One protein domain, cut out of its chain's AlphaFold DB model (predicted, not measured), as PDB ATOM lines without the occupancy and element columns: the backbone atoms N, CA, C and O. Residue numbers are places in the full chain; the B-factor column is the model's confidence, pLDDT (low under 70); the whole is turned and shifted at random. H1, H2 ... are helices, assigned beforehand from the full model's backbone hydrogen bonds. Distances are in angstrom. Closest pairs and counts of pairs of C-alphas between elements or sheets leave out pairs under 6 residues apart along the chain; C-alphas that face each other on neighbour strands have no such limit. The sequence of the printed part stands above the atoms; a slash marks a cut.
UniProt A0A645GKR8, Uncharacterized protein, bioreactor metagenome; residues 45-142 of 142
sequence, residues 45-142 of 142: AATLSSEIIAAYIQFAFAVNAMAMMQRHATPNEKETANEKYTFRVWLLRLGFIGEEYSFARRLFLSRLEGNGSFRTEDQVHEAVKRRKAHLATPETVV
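Overview. This is residues 45 to 142 of the 142 residues of an uncharacterized protein of bioreactor metagenome (UniProt A0A645GKR8). A short helical hairpin, H2 and H3, sits beside the first part of one long helix, H1, and a fourth helix, H4, reaches away from this small body as an arm, touching no other helix. H3 crosses H1 near its beginning, and residues 67 to 77, from the last residues of H1 into the link to H2, stand free as a loop that sticks out before the chain folds back to H2. The printed part has 98 residues with four named helices, in the order H1, H2, H3, H4, and no named strand; the class is all helix, with 55 residues in the named helices. The whole is loose, with a radius of gyration of the C-alphas of 18.2 A, and only just elongated, spanning 52 by 35 by 27 A, the arm with H4 and the last residues making much of the length.

Along the chain. The longest helix, H1, holds residues 50 to 69 and measures 28.5 A from first to last C-alpha; it begins at C-alpha 50, at (-34.316, -16.795, 94.063). H2 holds residues 83 to 93, 15.2 A long, and H3 residues 102 to 109, 10.7 A long. H4 holds residues 121 to 136, 22.6 A long, and ends at C-alpha 136, at (-53.230, -12.675, 136.607).

Arrangement. H1 touches H3 with residues 51 to 56 alone. Their closest C-alphas, those of Ala 55 and Ala 104, are 4.8 A apart, and their lines are about perpendicular, at 77 degrees. H3 also touches H2, the closest C-alphas being those of Lys 84 and Leu 109, 5.9 A apart. H2 and H3 run opposite ways at a steep tilt of 40 degrees and form a helical hairpin. H1 and H2 are near each other, with 6 pairs of C-alphas within 10 A but no pair within 8 A. H4 is apart from H1, from H2 and from H3. In H1, H2, H3 and H4 every O i to N i+4 pair is within hydrogen-bond range.

Size, cuts and confidence. The C-alphas farthest apart, those of Ala 46 and Val 142, are 58.2 A from each other. Residues 128 to 142, of which 128 to 136 belong to H4, stand free, as do residues 67 to 77, of which 67 to 69 belong to H1; without these stretches the body spans 41 by 25 by 24 A. The links from H1 to H2, 13 residues, and from H3 to H4, 11 residues, are long, and the link from H2 to H3, 8 residues, is short. The printed part has no cut and ends at residue 142, the chain's last residue. The mean pLDDT of the printed part is 90.2, and residues 138 to 142 are under 70.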
ATOM      1  N   ALA A  45     -33.486 -29.211  97.115       84.94
ATOM      2  CA  ALA A  45     -34.528 -29.370  96.110       84.94
ATOM      3  C   ALA A  45     -34.334 -28.353  94.976       84.94
ATOM      4  O   ALA A  45     -34.167 -27.160  95.243       84.94
ATOM      5  N   ALA A  46     -34.399 -28.817  93.726       87.50
ATOM      6  CA  ALA A  46     -34.406 -27.933  92.567       87.50
ATOM      7  C   ALA A  46     -35.591 -26.959  92.657       87.50
ATOM      8  O   ALA A  46     -36.708 -27.340  93.006       87.50
ATOM      9  N   THR A  47     -35.333 -25.687  92.375       93.50
ATOM     10  CA  THR A  47     -36.315 -24.611  92.504       93.50
ATOM     11  C   THR A  47     -35.916 -23.438  91.617       93.50
ATOM     12  O   THR A  47     -34.742 -23.282  91.291       93.50
ATOM     13  N   LEU A  48     -36.894 -22.611  91.248       95.88
ATOM     14  CA  LEU A  48     -36.691 -21.346  90.534       95.88
ATOM     15  C   LEU A  48     -36.854 -20.119  91.449       95.88
ATOM     16  O   LEU A  48     -36.689 -18.994  90.990       95.88
ATOM     17  N   SER A  49     -37.177 -20.314  92.736       96.69
ATOM     18  CA  SER A  49     -37.246 -19.210  93.705       96.69
ATOM     19  C   SER A  49     -35.841 -18.728  94.048       96.69
ATOM     20  O   SER A  49     -35.023 -19.482  94.585       96.69
ATOM     21  N   SER A  50     -35.587 -17.452  93.770       96.56
ATOM     22  CA  SER A  50     -34.316 -16.795  94.063       96.56
ATOM     23  C   SER A  50     -34.028 -16.763  95.565       96.56
ATOM     24  O   SER A  50     -32.880 -16.939  95.960       96.56
ATOM     25  N   GLU A  51     -35.047 -16.624  96.414       95.62
ATOM     26  CA  GLU A  51     -34.902 -16.594  97.871       95.62
ATOM     27  C   GLU A  51     -34.490 -17.955  98.433       95.62
ATOM     28  O   GLU A  51     -33.627 -18.033  99.310       95.62
ATOM     29  N   ILE A  52     -35.070 -19.046  97.915       96.38
ATOM     30  CA  ILE A  52     -34.685 -20.407  98.309       96.38
ATOM     31  C   ILE A  52     -33.257 -20.704  97.850       96.38
ATOM     32  O   ILE A  52     -32.457 -21.204  98.642       96.38
ATOM     33  N   ILE A  53     -32.911 -20.353  96.608       96.00
ATOM     34  CA  ILE A  53     -31.547 -20.516  96.086       96.00
ATOM     35  C   ILE A  53     -30.554 -19.717  96.938       96.00
ATOM     36  O   ILE A  53     -29.538 -20.263  97.367       96.00
ATOM     37  N   ALA A  54     -30.862 -18.454  97.245       95.81
ATOM     38  CA  ALA A  54     -30.027 -17.609  98.091       95.81
ATOM     39  C   ALA A  54     -29.839 -18.214  99.490       95.81
ATOM     40  O   ALA A  54     -28.712 -18.271  99.978       95.81
ATOM     41  N   ALA A  55     -30.901 -18.736 100.110       96.31
ATOM     42  CA  ALA A  55     -30.818 -19.402 101.409       96.31
ATOM     43  C   ALA A  55     -29.929 -20.659 101.377       96.31
ATOM     44  O   ALA A  55     -29.143 -20.885 102.301       96.31
ATOM     45  N   TYR A  56     -30.014 -21.466 100.315       95.31
ATOM     46  CA  TYR A  56     -29.151 -22.638 100.129       95.31
ATOM     47  C   TYR A  56     -27.680 -22.246  99.965       95.31
ATOM     48  O   TYR A  56     -26.811 -22.852 100.594       95.31
ATOM     49  N   ILE A  57     -27.405 -21.202  99.179       94.94
ATOM     50  CA  ILE A  57     -26.057 -20.658  98.985       94.94
ATOM     51  C   ILE A  57     -25.495 -20.124 100.310       94.94
ATOM     52  O   ILE A  57     -24.391 -20.506 100.699       94.94
ATOM     53  N   GLN A  58     -26.263 -19.304 101.036       95.75
ATOM     54  CA  GLN A  58     -25.883 -18.786 102.357       95.75
ATOM     55  C   GLN A  58     -25.522 -19.921 103.319       95.75
ATOM     56  O   GLN A  58     -24.504 -19.860 104.006       95.75
ATOM     57  N   PHE A  59     -26.334 -20.981 103.345       95.69
ATOM     58  CA  PHE A  59     -26.093 -22.138 104.200       95.69
ATOM     59  C   PHE A  59     -24.808 -22.870 103.830       95.69
ATOM     60  O   PHE A  59     -23.987 -23.132 104.708       95.69
ATOM     61  N   ALA A  60     -24.597 -23.154 102.543       94.31
ATOM     62  CA  ALA A  60     -23.390 -23.828 102.079       94.31
ATOM     63  C   ALA A  60     -22.121 -23.028 102.424       94.31
ATOM     64  O   ALA A  60     -21.166 -23.600 102.955       94.31
ATOM     65  N   PHE A  61     -22.126 -21.709 102.201       94.75
ATOM     66  CA  PHE A  61     -20.997 -20.847 102.551       94.75
ATOM     67  C   PHE A  61     -20.730 -20.809 104.055       94.75
ATOM     68  O   PHE A  61     -19.581 -20.955 104.468       94.75
ATOM     69  N   ALA A  62     -21.769 -20.656 104.876       96.12
ATOM     70  CA  ALA A  62     -21.615 -20.601 106.325       96.12
ATOM     71  C   ALA A  62     -21.087 -21.923 106.905       96.12
ATOM     72  O   ALA A  62     -20.209 -21.917 107.769       96.12
ATOM     73  N   VAL A  63     -21.580 -23.065 106.406       94.44
ATOM     74  CA  VAL A  63     -21.085 -24.390 106.809       94.44
ATOM     75  C   VAL A  63     -19.624 -24.564 106.407       94.44
ATOM     76  O   VAL A  63     -18.826 -25.001 107.234       94.44
ATOM     77  N   ASN A  64     -19.251 -24.173 105.185       93.62
ATOM     78  CA  ASN A  64     -17.864 -24.243 104.728       93.62
ATOM     79  C   ASN A  64     -16.936 -23.354 105.573       93.62
ATOM     80  O   ASN A  64     -15.893 -23.810 106.035       93.62
ATOM     81  N   ALA A  65     -17.347 -22.111 105.843       94.81
ATOM     82  CA  ALA A  65     -16.594 -21.194 106.695       94.81
ATOM     83  C   ALA A  65     -16.399 -21.769 108.108       94.81
ATOM     84  O   ALA A  65     -15.283 -21.782 108.628       94.81
ATOM     85  N   MET A  66     -17.457 -22.322 108.711       94.50
ATOM     86  CA  MET A  66     -17.356 -22.975 110.016       94.50
ATOM     87  C   MET A  66     -16.427 -24.192 109.984       94.50
ATOM     88  O   MET A  66     -15.654 -24.372 110.923       94.50
ATOM     89  N   ALA A  67     -16.489 -25.020 108.937       91.44
ATOM     90  CA  ALA A  67     -15.639 -26.198 108.794       91.44
ATOM     91  C   ALA A  67     -14.152 -25.819 108.739       91.44
ATOM     92  O   ALA A  67     -13.348 -26.433 109.434       91.44
ATOM     93  N   MET A  68     -13.801 -24.759 108.004       91.88
ATOM     94  CA  MET A  68     -12.425 -24.245 107.943       91.88
ATOM     95  C   MET A  68     -11.923 -23.705 109.291       91.88
ATOM     96  O   MET A  68     -10.732 -23.778 109.582       91.88
ATOM     97  N   MET A  69     -12.814 -23.154 110.119       93.44
ATOM     98  CA  MET A  69     -12.460 -22.592 111.429       93.44
ATOM     99  C   MET A  69     -12.418 -23.636 112.555       93.44
ATOM    100  O   MET A  69     -11.832 -23.390 113.613       93.44
ATOM    101  N   GLN A  70     -13.076 -24.785 112.388       91.88
ATOM    102  CA  GLN A  70     -13.144 -25.806 113.429       91.88
ATOM    103  C   GLN A  70     -11.832 -26.588 113.534       91.88
ATOM    104  O   GLN A  70     -11.372 -27.207 112.584       91.88
ATOM    105  N   ARG A  71     -11.263 -26.634 114.744       90.44
ATOM    106  CA  ARG A  71     -10.064 -27.442 115.040       90.44
ATOM    107  C   ARG A  71     -10.365 -28.924 115.248       90.44
ATOM    108  O   ARG A  71      -9.495 -29.763 115.049       90.44
ATOM    109  N   HIS A  72     -11.574 -29.231 115.708       86.75
ATOM    110  CA  HIS A  72     -11.992 -30.580 116.065       86.75
ATOM    111  C   HIS A  72     -13.453 -30.790 115.679       86.75
ATOM    112  O   HIS A  72     -14.290 -29.911 115.900       86.75
ATOM    113  N   ALA A  73     -13.751 -31.985 115.182       85.38
ATOM    114  CA  ALA A  73     -15.097 -32.472 114.937       85.38
ATOM    115  C   ALA A  73     -15.245 -33.860 115.568       85.38
ATOM    116  O   ALA A  73     -14.273 -34.608 115.675       85.38
ATOM    117  N   THR A  74     -16.456 -34.192 116.010       84.75
ATOM    118  CA  THR A  74     -16.787 -35.539 116.475       84.75
ATOM    119  C   THR A  74     -17.862 -36.125 115.563       84.75
ATOM    120  O   THR A  74     -18.835 -35.428 115.268       84.75
ATOM    121  N   PRO A  75     -17.698 -37.376 115.110       79.12
ATOM    122  CA  PRO A  75     -18.711 -38.083 114.332       79.12
ATOM    123  C   PRO A  75     -19.844 -38.653 115.200       79.12
ATOM    124  O   PRO A  75     -20.830 -39.167 114.673       79.12
ATOM    125  N   ASN A  76     -19.731 -38.552 116.528       81.50
ATOM    126  CA  ASN A  76     -20.766 -39.015 117.440       81.50
ATOM    127  C   ASN A  76     -22.025 -38.157 117.298       81.50
ATOM    128  O   ASN A  76     -21.988 -36.934 117.468       81.50
ATOM    129  N   GLU A  77     -23.146 -38.823 117.034       79.69
ATOM    130  CA  GLU A  77     -24.454 -38.186 117.053       79.69
ATOM    131  C   GLU A  77     -24.771 -37.707 118.474       79.69
ATOM    132  O   GLU A  77     -24.487 -38.383 119.466       79.69
ATOM    133  N   LYS A  78     -25.346 -36.509 118.575       82.12
ATOM    134  CA  LYS A  78     -25.861 -35.991 119.839       82.12
ATOM    135  C   LYS A  78     -27.355 -36.234 119.881       82.12
ATOM    136  O   LYS A  78     -28.071 -35.726 119.020       82.12
ATOM    137  N   GLU A  79     -27.819 -36.928 120.913       82.44
ATOM    138  CA  GLU A  79     -29.251 -37.045 121.168       82.44
ATOM    139  C   GLU A  79     -29.868 -35.656 121.362       82.44
ATOM    140  O   GLU A  79     -29.375 -34.811 122.124       82.44
ATOM    141  N   THR A  80     -30.955 -35.407 120.639       84.19
ATOM    142  CA  THR A  80     -31.698 -34.153 120.686       84.19
ATOM    143  C   THR A  80     -33.153 -34.443 121.017       84.19
ATOM    144  O   THR A  80     -33.830 -35.166 120.302       84.19
ATOM    145  N   ALA A  81     -33.649 -33.839 122.096       86.44
ATOM    146  CA  ALA A  81     -35.064 -33.907 122.457       86.44
ATOM    147  C   ALA A  81     -35.945 -33.023 121.551       86.44
ATOM    148  O   ALA A  81     -37.162 -33.164 121.540       86.44
ATOM    149  N   ASN A  82     -35.341 -32.079 120.818       92.88
ATOM    150  CA  ASN A  82     -36.051 -31.151 119.945       92.88
ATOM    151  C   ASN A  82     -35.150 -30.708 118.784       92.88
ATOM    152  O   ASN A  82     -34.286 -29.838 118.932       92.88
ATOM    153  N   GLU A  83     -35.345 -31.331 117.625       91.88
ATOM    154  CA  GLU A  83     -34.552 -31.088 116.418       91.88
ATOM    155  C   GLU A  83     -34.652 -29.639 115.934       91.88
ATOM    156  O   GLU A  83     -33.633 -29.033 115.597       91.88
ATOM    157  N   LYS A  84     -35.847 -29.038 115.971       95.31
ATOM    158  CA  LYS A  84     -36.056 -27.650 115.540       95.31
ATOM    159  C   LYS A  84     -35.292 -26.655 116.407       95.31
ATOM    160  O   LYS A  84     -34.655 -25.745 115.874       95.31
ATOM    161  N   TYR A  85     -35.322 -26.823 117.730       95.19
ATOM    162  CA  TYR A  85     -34.534 -25.995 118.645       95.19
ATOM    163  C   TYR A  85     -33.033 -26.157 118.383       95.19
ATOM    164  O   TYR A  85     -32.323 -25.164 118.208       95.19
ATOM    165  N   THR A  86     -32.558 -27.404 118.324       94.62
ATOM    166  CA  THR A  86     -31.138 -27.719 118.126       94.62
ATOM    167  C   THR A  86     -30.628 -27.143 116.810       94.62
ATOM    168  O   THR A  86     -29.593 -26.471 116.792       94.62
ATOM    169  N   PHE A  87     -31.385 -27.311 115.723       95.31
ATOM    170  CA  PHE A  87     -31.010 -26.772 114.424       95.31
ATOM    171  C   PHE A  87     -31.030 -25.244 114.411       95.31
ATOM    172  O   PHE A  87     -30.099 -24.631 113.898       95.31
ATOM    173  N   ARG A  88     -32.013 -24.598 115.057       95.88
ATOM    174  CA  ARG A  88     -32.039 -23.132 115.185       95.88
ATOM    175  C   ARG A  88     -30.803 -22.604 115.911       95.88
ATOM    176  O   ARG A  88     -30.192 -21.647 115.442       95.88
ATOM    177  N   VAL A  89     -30.439 -23.197 117.047       95.31
ATOM    178  CA  VAL A  89     -29.240 -22.799 117.805       95.31
ATOM    179  C   VAL A  89     -27.982 -22.994 116.960       95.31
ATOM    180  O   VAL A  89     -27.090 -22.146 116.973       95.31
ATOM    181  N   TRP A  90     -27.923 -24.067 116.175       95.19
ATOM    182  CA  TRP A  90     -26.812 -24.298 115.262       95.19
ATOM    183  C   TRP A  90     -26.750 -23.274 114.119       95.19
ATOM    184  O   TRP A  90     -25.674 -22.751 113.848       95.19
ATOM    185  N   LEU A  91     -27.885 -22.892 113.525       96.75
ATOM    186  CA  LEU A  91     -27.956 -21.806 112.537       96.75
ATOM    187  C   LEU A  91     -27.465 -20.472 113.118       96.75
ATOM    188  O   LEU A  91     -26.741 -19.738 112.449       96.75
ATOM    189  N   LEU A  92     -27.787 -20.166 114.378       95.94
ATOM    190  CA  LEU A  92     -27.236 -18.983 115.049       95.94
ATOM    191  C   LEU A  92     -25.715 -19.071 115.201       95.94
ATOM    192  O   LEU A  92     -25.023 -18.087 114.959       95.94
ATOM    193  N   ARG A  93     -25.183 -20.252 115.540       94.44
ATOM    194  CA  ARG A  93     -23.731 -20.489 115.600       94.44
ATOM    195  C   ARG A  93     -23.059 -20.346 114.227       94.44
ATOM    196  O   ARG A  93     -21.899 -19.960 114.171       94.44
ATOM    197  N   LEU A  94     -23.774 -20.652 113.144       96.06
ATOM    198  CA  LEU A  94     -23.341 -20.428 111.760       96.06
ATOM    199  C   LEU A  94     -23.405 -18.953 111.328       96.06
ATOM    200  O   LEU A  94     -22.935 -18.633 110.242       96.06
ATOM    201  N   GLY A  95     -23.972 -18.064 112.148       95.81
ATOM    202  CA  GLY A  95     -24.066 -16.632 111.853       95.81
ATOM    203  C   GLY A  95     -25.377 -16.189 111.203       95.81
ATOM    204  O   GLY A  95     -25.455 -15.059 110.737       95.81
ATOM    205  N   PHE A  96     -26.432 -17.017 111.199       97.38
ATOM    206  CA  PHE A  96     -27.754 -16.644 110.670       97.38
ATOM    207  C   PHE A  96     -28.498 -15.695 111.627       97.38
ATOM    208  O   PHE A  96     -29.555 -16.034 112.171       97.38
ATOM    209  N   ILE A  97     -27.954 -14.502 111.854       95.31
ATOM    210  CA  ILE A  97     -28.430 -13.489 112.805       95.31
ATOM    211  C   ILE A  97     -28.860 -12.251 112.019       95.31
ATOM    212  O   ILE A  97     -28.130 -11.825 111.143       95.31
ATOM    213  N   GLY A  98     -30.025 -11.677 112.331       95.38
ATOM    214  CA  GLY A  98     -30.557 -10.510 111.610       95.38
ATOM    215  C   GLY A  98     -31.754 -10.831 110.712       95.38
ATOM    216  O   GLY A  98     -32.214 -11.983 110.642       95.38
ATOM    217  N   GLU A  99     -32.321  -9.798 110.096       95.81
ATOM    218  CA  GLU A  99     -33.519  -9.879 109.249       95.81
ATOM    219  C   GLU A  99     -33.216 -10.502 107.879       95.81
ATOM    220  O   GLU A  99     -34.027 -11.272 107.358       95.81
ATOM    221  N   GLU A 100     -32.012 -10.276 107.359       94.19
ATOM    222  CA  GLU A 100     -31.514 -10.779 106.080       94.19
ATOM    223  C   GLU A 100     -31.474 -12.317 106.018       94.19
ATOM    224  O   GLU A 100     -31.650 -12.912 104.956       94.19
ATOM    225  N   TYR A 101     -31.353 -12.982 107.172       96.56
ATOM    226  CA  TYR A 101     -31.416 -14.445 107.289       96.56
ATOM    227  C   TYR A 101     -32.788 -14.960 107.739       96.56
ATOM    228  O   TYR A 101     -32.960 -16.163 107.957       96.56
ATOM    229  N   SER A 102     -33.784 -14.085 107.923       95.56
ATOM    230  CA  SER A 102     -35.097 -14.479 108.447       95.56
ATOM    231  C   SER A 102     -35.791 -15.501 107.547       95.56
ATOM    232  O   SER A 102     -36.356 -16.473 108.051       95.56
ATOM    233  N   PHE A 103     -35.689 -15.326 106.226       97.12
ATOM    234  CA  PHE A 103     -36.218 -16.269 105.249       97.12
ATOM    235  C   PHE A 103     -35.525 -17.628 105.355       97.12
ATOM    236  O   PHE A 103     -36.201 -18.641 105.523       97.12
ATOM    237  N   ALA A 104     -34.189 -17.650 105.354       96.75
ATOM    238  CA  ALA A 104     -33.423 -18.888 105.439       96.75
ATOM    239  C   ALA A 104     -33.715 -19.656 106.738       96.75
ATOM    240  O   ALA A 104     -33.982 -20.857 106.702       96.75
ATOM    241  N   ARG A 105     -33.783 -18.964 107.887       96.38
ATOM    242  CA  ARG A 105     -34.181 -19.586 109.160       96.38
ATOM    243  C   ARG A 105     -35.576 -20.203 109.077       96.38
ATOM    244  O   ARG A 105     -35.758 -21.332 109.523       96.38
ATOM    245  N   ARG A 106     -36.565 -19.496 108.514       96.12
ATOM    246  CA  ARG A 106     -37.923 -20.046 108.351       96.12
ATOM    247  C   ARG A 106     -37.920 -21.264 107.434       96.12
ATOM    248  O   ARG A 106     -38.481 -22.287 107.811       96.12
ATOM    249  N   LEU A 107     -37.262 -21.170 106.279       95.75
ATOM    250  CA  LEU A 107     -37.155 -22.250 105.302       95.75
ATOM    251  C   LEU A 107     -36.601 -23.526 105.951       95.75
ATOM    252  O   LEU A 107     -37.265 -24.562 105.925       95.75
ATOM    253  N   PHE A 108     -35.438 -23.430 106.597       94.88
ATOM    254  CA  PHE A 108     -34.733 -24.566 107.191       94.88
ATOM    255  C   PHE A 108     -35.434 -25.166 108.416       94.88
ATOM    256  O   PHE A 108     -35.341 -26.367 108.650       94.88
ATOM    257  N   LEU A 109     -36.171 -24.360 109.184       96.00
ATOM    258  CA  LEU A 109     -36.886 -24.827 110.376       96.00
ATOM    259  C   LEU A 109     -38.320 -25.292 110.084       96.00
ATOM    260  O   LEU A 109     -38.923 -25.956 110.927       96.00
ATOM    261  N   SER A 110     -38.893 -24.939 108.928       94.44
ATOM    262  CA  SER A 110     -40.307 -25.197 108.606       94.44
ATOM    263  C   SER A 110     -40.684 -26.680 108.614       94.44
ATOM    264  O   SER A 110     -41.804 -27.011 108.988       94.44
ATOM    265  N   ARG A 111     -39.744 -27.561 108.255       87.62
ATOM    266  CA  ARG A 111     -39.955 -29.014 108.137       87.62
ATOM    267  C   ARG A 111     -39.553 -29.809 109.382       87.62
ATOM    268  O   ARG A 111     -39.643 -31.028 109.355       87.62
ATOM    269  N   LEU A 112     -39.099 -29.135 110.440       92.75
ATOM    270  CA  LEU A 112     -38.704 -29.777 111.694       92.75
ATOM    271  C   LEU A 112     -39.808 -29.667 112.743       92.75
ATOM    272  O   LEU A 112     -40.418 -28.601 112.919       92.75
ATOM    273  N   GLU A 113     -40.013 -30.765 113.460       89.00
ATOM    274  CA  GLU A 113     -40.969 -30.870 114.556       89.00
ATOM    275  C   GLU A 113     -40.432 -30.248 115.852       89.00
ATOM    276  O   GLU A 113     -39.230 -30.031 116.029       89.00
ATOM    277  N   GLY A 114     -41.349 -29.933 116.765       89.75
ATOM    278  CA  GLY A 114     -41.029 -29.339 118.058       89.75
ATOM    279  C   GLY A 114     -41.016 -27.808 118.073       89.75
ATOM    280  O   GLY A 114     -41.405 -27.112 117.129       89.75
ATOM    281  N   ASN A 115     -40.597 -27.265 119.213       89.62
ATOM    282  CA  ASN A 115     -40.616 -25.835 119.496       89.62
ATOM    283  C   ASN A 115     -39.274 -25.180 119.124       89.62
ATOM    284  O   ASN A 115     -38.223 -25.634 119.550       89.62
ATOM    285  N   GLY A 116     -39.269 -24.076 118.374       87.62
ATOM    286  CA  GLY A 116     -38.007 -23.406 118.022       87.62
ATOM    287  C   GLY A 116     -37.328 -22.687 119.196       87.62
ATOM    288  O   GLY A 116     -36.111 -22.511 119.194       87.62
ATOM    289  N   SER A 117     -38.092 -22.261 120.197       88.62
ATOM    290  CA  SER A 117     -37.640 -21.406 121.300       88.62
ATOM    291  C   SER A 117     -37.137 -22.186 122.514       88.62
ATOM    292  O   SER A 117     -36.241 -21.701 123.200       88.62
ATOM    293  N   PHE A 118     -37.671 -23.384 122.758       91.38
ATOM    294  CA  PHE A 118     -37.389 -24.182 123.955       91.38
ATOM    295  C   PHE A 118     -36.817 -25.553 123.616       91.38
ATOM    296  O   PHE A 118     -37.220 -26.172 122.636       91.38
ATOM    297  N   ARG A 119     -35.896 -26.041 124.451       89.19
ATOM    298  CA  ARG A 119     -35.240 -27.336 124.252       89.19
ATOM    299  C   ARG A 119     -36.109 -28.502 124.718       89.19
ATOM    300  O   ARG A 119     -36.037 -29.565 124.113       89.19
ATOM    301  N   THR A 120     -36.895 -28.309 125.776       90.81
ATOM    302  CA  THR A 120     -37.737 -29.350 126.391       90.81
ATOM    303  C   THR A 120     -39.167 -28.861 126.611       90.81
ATOM    304  O   THR A 120     -39.415 -27.655 126.675       90.81
ATOM    305  N   GLU A 121     -40.111 -29.793 126.750       88.62
ATOM    306  CA  GLU A 121     -41.520 -29.479 127.033       88.62
ATOM    307  C   GLU A 121     -41.713 -28.839 128.411       88.62
ATOM    308  O   GLU A 121     -42.490 -27.896 128.543       88.62
ATOM    309  N   ASP A 122     -40.940 -29.252 129.419       91.50
ATOM    310  CA  ASP A 122     -40.973 -28.636 130.751       91.50
ATOM    311  C   ASP A 122     -40.694 -27.132 130.689       91.50
ATOM    312  O   ASP A 122     -41.386 -26.336 131.322       91.50
ATOM    313  N   GLN A 123     -39.733 -26.708 129.859       90.94
ATOM    314  CA  GLN A 123     -39.454 -25.286 129.655       90.94
ATOM    315  C   GLN A 123     -40.648 -24.546 129.038       90.94
ATOM    316  O   GLN A 123     -40.893 -23.388 129.383       90.94
ATOM    317  N   VAL A 124     -41.407 -25.205 128.155       89.94
ATOM    318  CA  VAL A 124     -42.637 -24.651 127.573       89.94
ATOM    319  C   VAL A 124     -43.706 -24.503 128.655       89.94
ATOM    320  O   VAL A 124     -44.276 -23.421 128.801       89.94
ATOM    321  N   HIS A 125     -43.956 -25.552 129.444       91.25
ATOM    322  CA  HIS A 125     -44.945 -25.527 130.523       91.25
ATOM    323  C   HIS A 125     -44.631 -24.446 131.561       91.25
ATOM    324  O   HIS A 125     -45.518 -23.675 131.934       91.25
ATOM    325  N   GLU A 126     -43.369 -24.326 131.973       93.00
ATOM    326  CA  GLU A 126     -42.934 -23.291 132.910       93.00
ATOM    327  C   GLU A 126     -43.076 -21.878 132.327       93.00
ATOM    328  O   GLU A 126     -43.560 -20.972 133.009       93.00
ATOM    329  N   ALA A 127     -42.750 -21.672 131.046       91.62
ATOM    330  CA  ALA A 127     -42.972 -20.387 130.383       91.62
ATOM    331  C   ALA A 127     -44.467 -20.018 130.311       91.62
ATOM    332  O   ALA A 127     -44.835 -18.864 130.547       91.62
ATOM    333  N   VAL A 128     -45.343 -20.993 130.045       92.00
ATOM    334  CA  VAL A 128     -46.801 -20.792 130.035       92.00
ATOM    335  C   VAL A 128     -47.319 -20.442 131.430       92.00
ATOM    336  O   VAL A 128     -48.104 -19.501 131.555       92.00
ATOM    337  N   LYS A 129     -46.867 -21.141 132.483       93.00
ATOM    338  CA  LYS A 129     -47.224 -20.821 133.877       93.00
ATOM    339  C   LYS A 129     -46.812 -19.396 134.239       93.00
ATOM    340  O   LYS A 129     -47.643 -18.640 134.735       93.00
ATOM    341  N   ARG A 130     -45.573 -18.998 133.922       91.75
ATOM    342  CA  ARG A 130     -45.068 -17.634 134.166       91.75
ATOM    343  C   ARG A 130     -45.893 -16.574 133.442       91.75
ATOM    344  O   ARG A 130     -46.260 -15.576 134.051       91.75
ATOM    345  N   ARG A 131     -46.242 -16.807 132.171       91.00
ATOM    346  CA  ARG A 131     -47.089 -15.887 131.394       91.00
ATOM    347  C   ARG A 131     -48.489 -15.752 131.998       91.00
ATOM    348  O   ARG A 131     -48.993 -14.641 132.092       91.00
ATOM    349  N   LYS A 132     -49.106 -16.864 132.416       91.44
ATOM    350  CA  LYS A 132     -50.420 -16.854 133.079       91.44
ATOM    351  C   LYS A 132     -50.377 -16.124 134.421       91.44
ATOM    352  O   LYS A 132     -51.267 -15.330 134.685       91.44
ATOM    353  N   ALA A 133     -49.343 -16.359 135.231       90.38
ATOM    354  CA  ALA A 133     -49.156 -15.667 136.504       90.38
ATOM    355  C   ALA A 133     -49.005 -14.152 136.301       90.38
ATOM    356  O   ALA A 133     -49.692 -13.387 136.964       90.38
ATOM    357  N   HIS A 134     -48.186 -13.730 135.329       87.81
ATOM    358  CA  HIS A 134     -48.000 -12.315 135.003       87.81
ATOM    359  C   HIS A 134     -49.306 -11.630 134.574       87.81
ATOM    360  O   HIS A 134     -49.601 -10.546 135.057       87.81
ATOM    361  N   LEU A 135     -50.115 -12.285 133.732       86.88
ATOM    362  CA  LEU A 135     -51.429 -11.781 133.308       86.88
ATOM    363  C   LEU A 135     -52.474 -11.755 134.439       86.88
ATOM    364  O   LEU A 135     -53.451 -11.019 134.341       86.88
ATOM    365  N   ALA A 136     -52.309 -12.587 135.472       83.25
ATOM    366  CA  ALA A 136     -53.230 -12.675 136.607       83.25
ATOM    367  C   ALA A 136     -52.942 -11.637 137.706       83.25
ATOM    368  O   ALA A 136     -53.830 -11.330 138.497       83.25
ATOM    369  N   THR A 137     -51.729 -11.086 137.759       77.94
ATOM    370  CA  THR A 137     -51.416  -9.869 138.518       77.94
ATOM    371  C   THR A 137     -51.786  -8.653 137.671       77.94
ATOM    372  O   THR A 137     -51.095  -8.402 136.685       77.94
ATOM    373  N   PRO A 138     -52.841  -7.886 138.009       63.88
ATOM    374  CA  PRO A 138     -53.097  -6.629 137.322       63.88
ATOM    375  C   PRO A 138     -51.887  -5.719 137.538       63.88
ATOM    376  O   PRO A 138     -51.368  -5.647 138.657       63.88
ATOM    377  N   GLU A 139     -51.431  -5.043 136.483       62.81
ATOM    378  CA  GLU A 139     -50.427  -3.989 136.603       62.81
ATOM    379  C   GLU A 139     -50.867  -3.025 137.709       62.81
ATOM    380  O   GLU A 139     -51.890  -2.349 137.599       62.81
ATOM    381  N   THR A 140     -50.105  -2.962 138.801       58.12
ATOM    382  CA  THR A 140     -50.166  -1.796 139.680       58.12
ATOM    383  C   THR A 140     -49.419  -0.703 138.930       58.12
ATOM    384  O   THR A 140     -48.208  -0.561 139.069       58.12
ATOM    385  N   VAL A 141     -50.133  -0.035 138.024       50.25
ATOM    386  CA  VAL A 141     -49.657   1.177 137.362       50.25
ATOM    387  C   VAL A 141     -49.472   2.223 138.462       50.25
ATOM    388  O   VAL A 141     -50.444   2.596 139.122       50.25
ATOM    389  N   VAL A 142     -48.224   2.637 138.685       46.00
ATOM    390  CA  VAL A 142     -47.854   3.859 139.414       46.00
ATOM    391  C   VAL A 142     -47.220   4.800 138.407       46.00
ATOM    392  O   VAL A 142     -46.357   4.313 137.642       46.00
TER     393      VAL A 142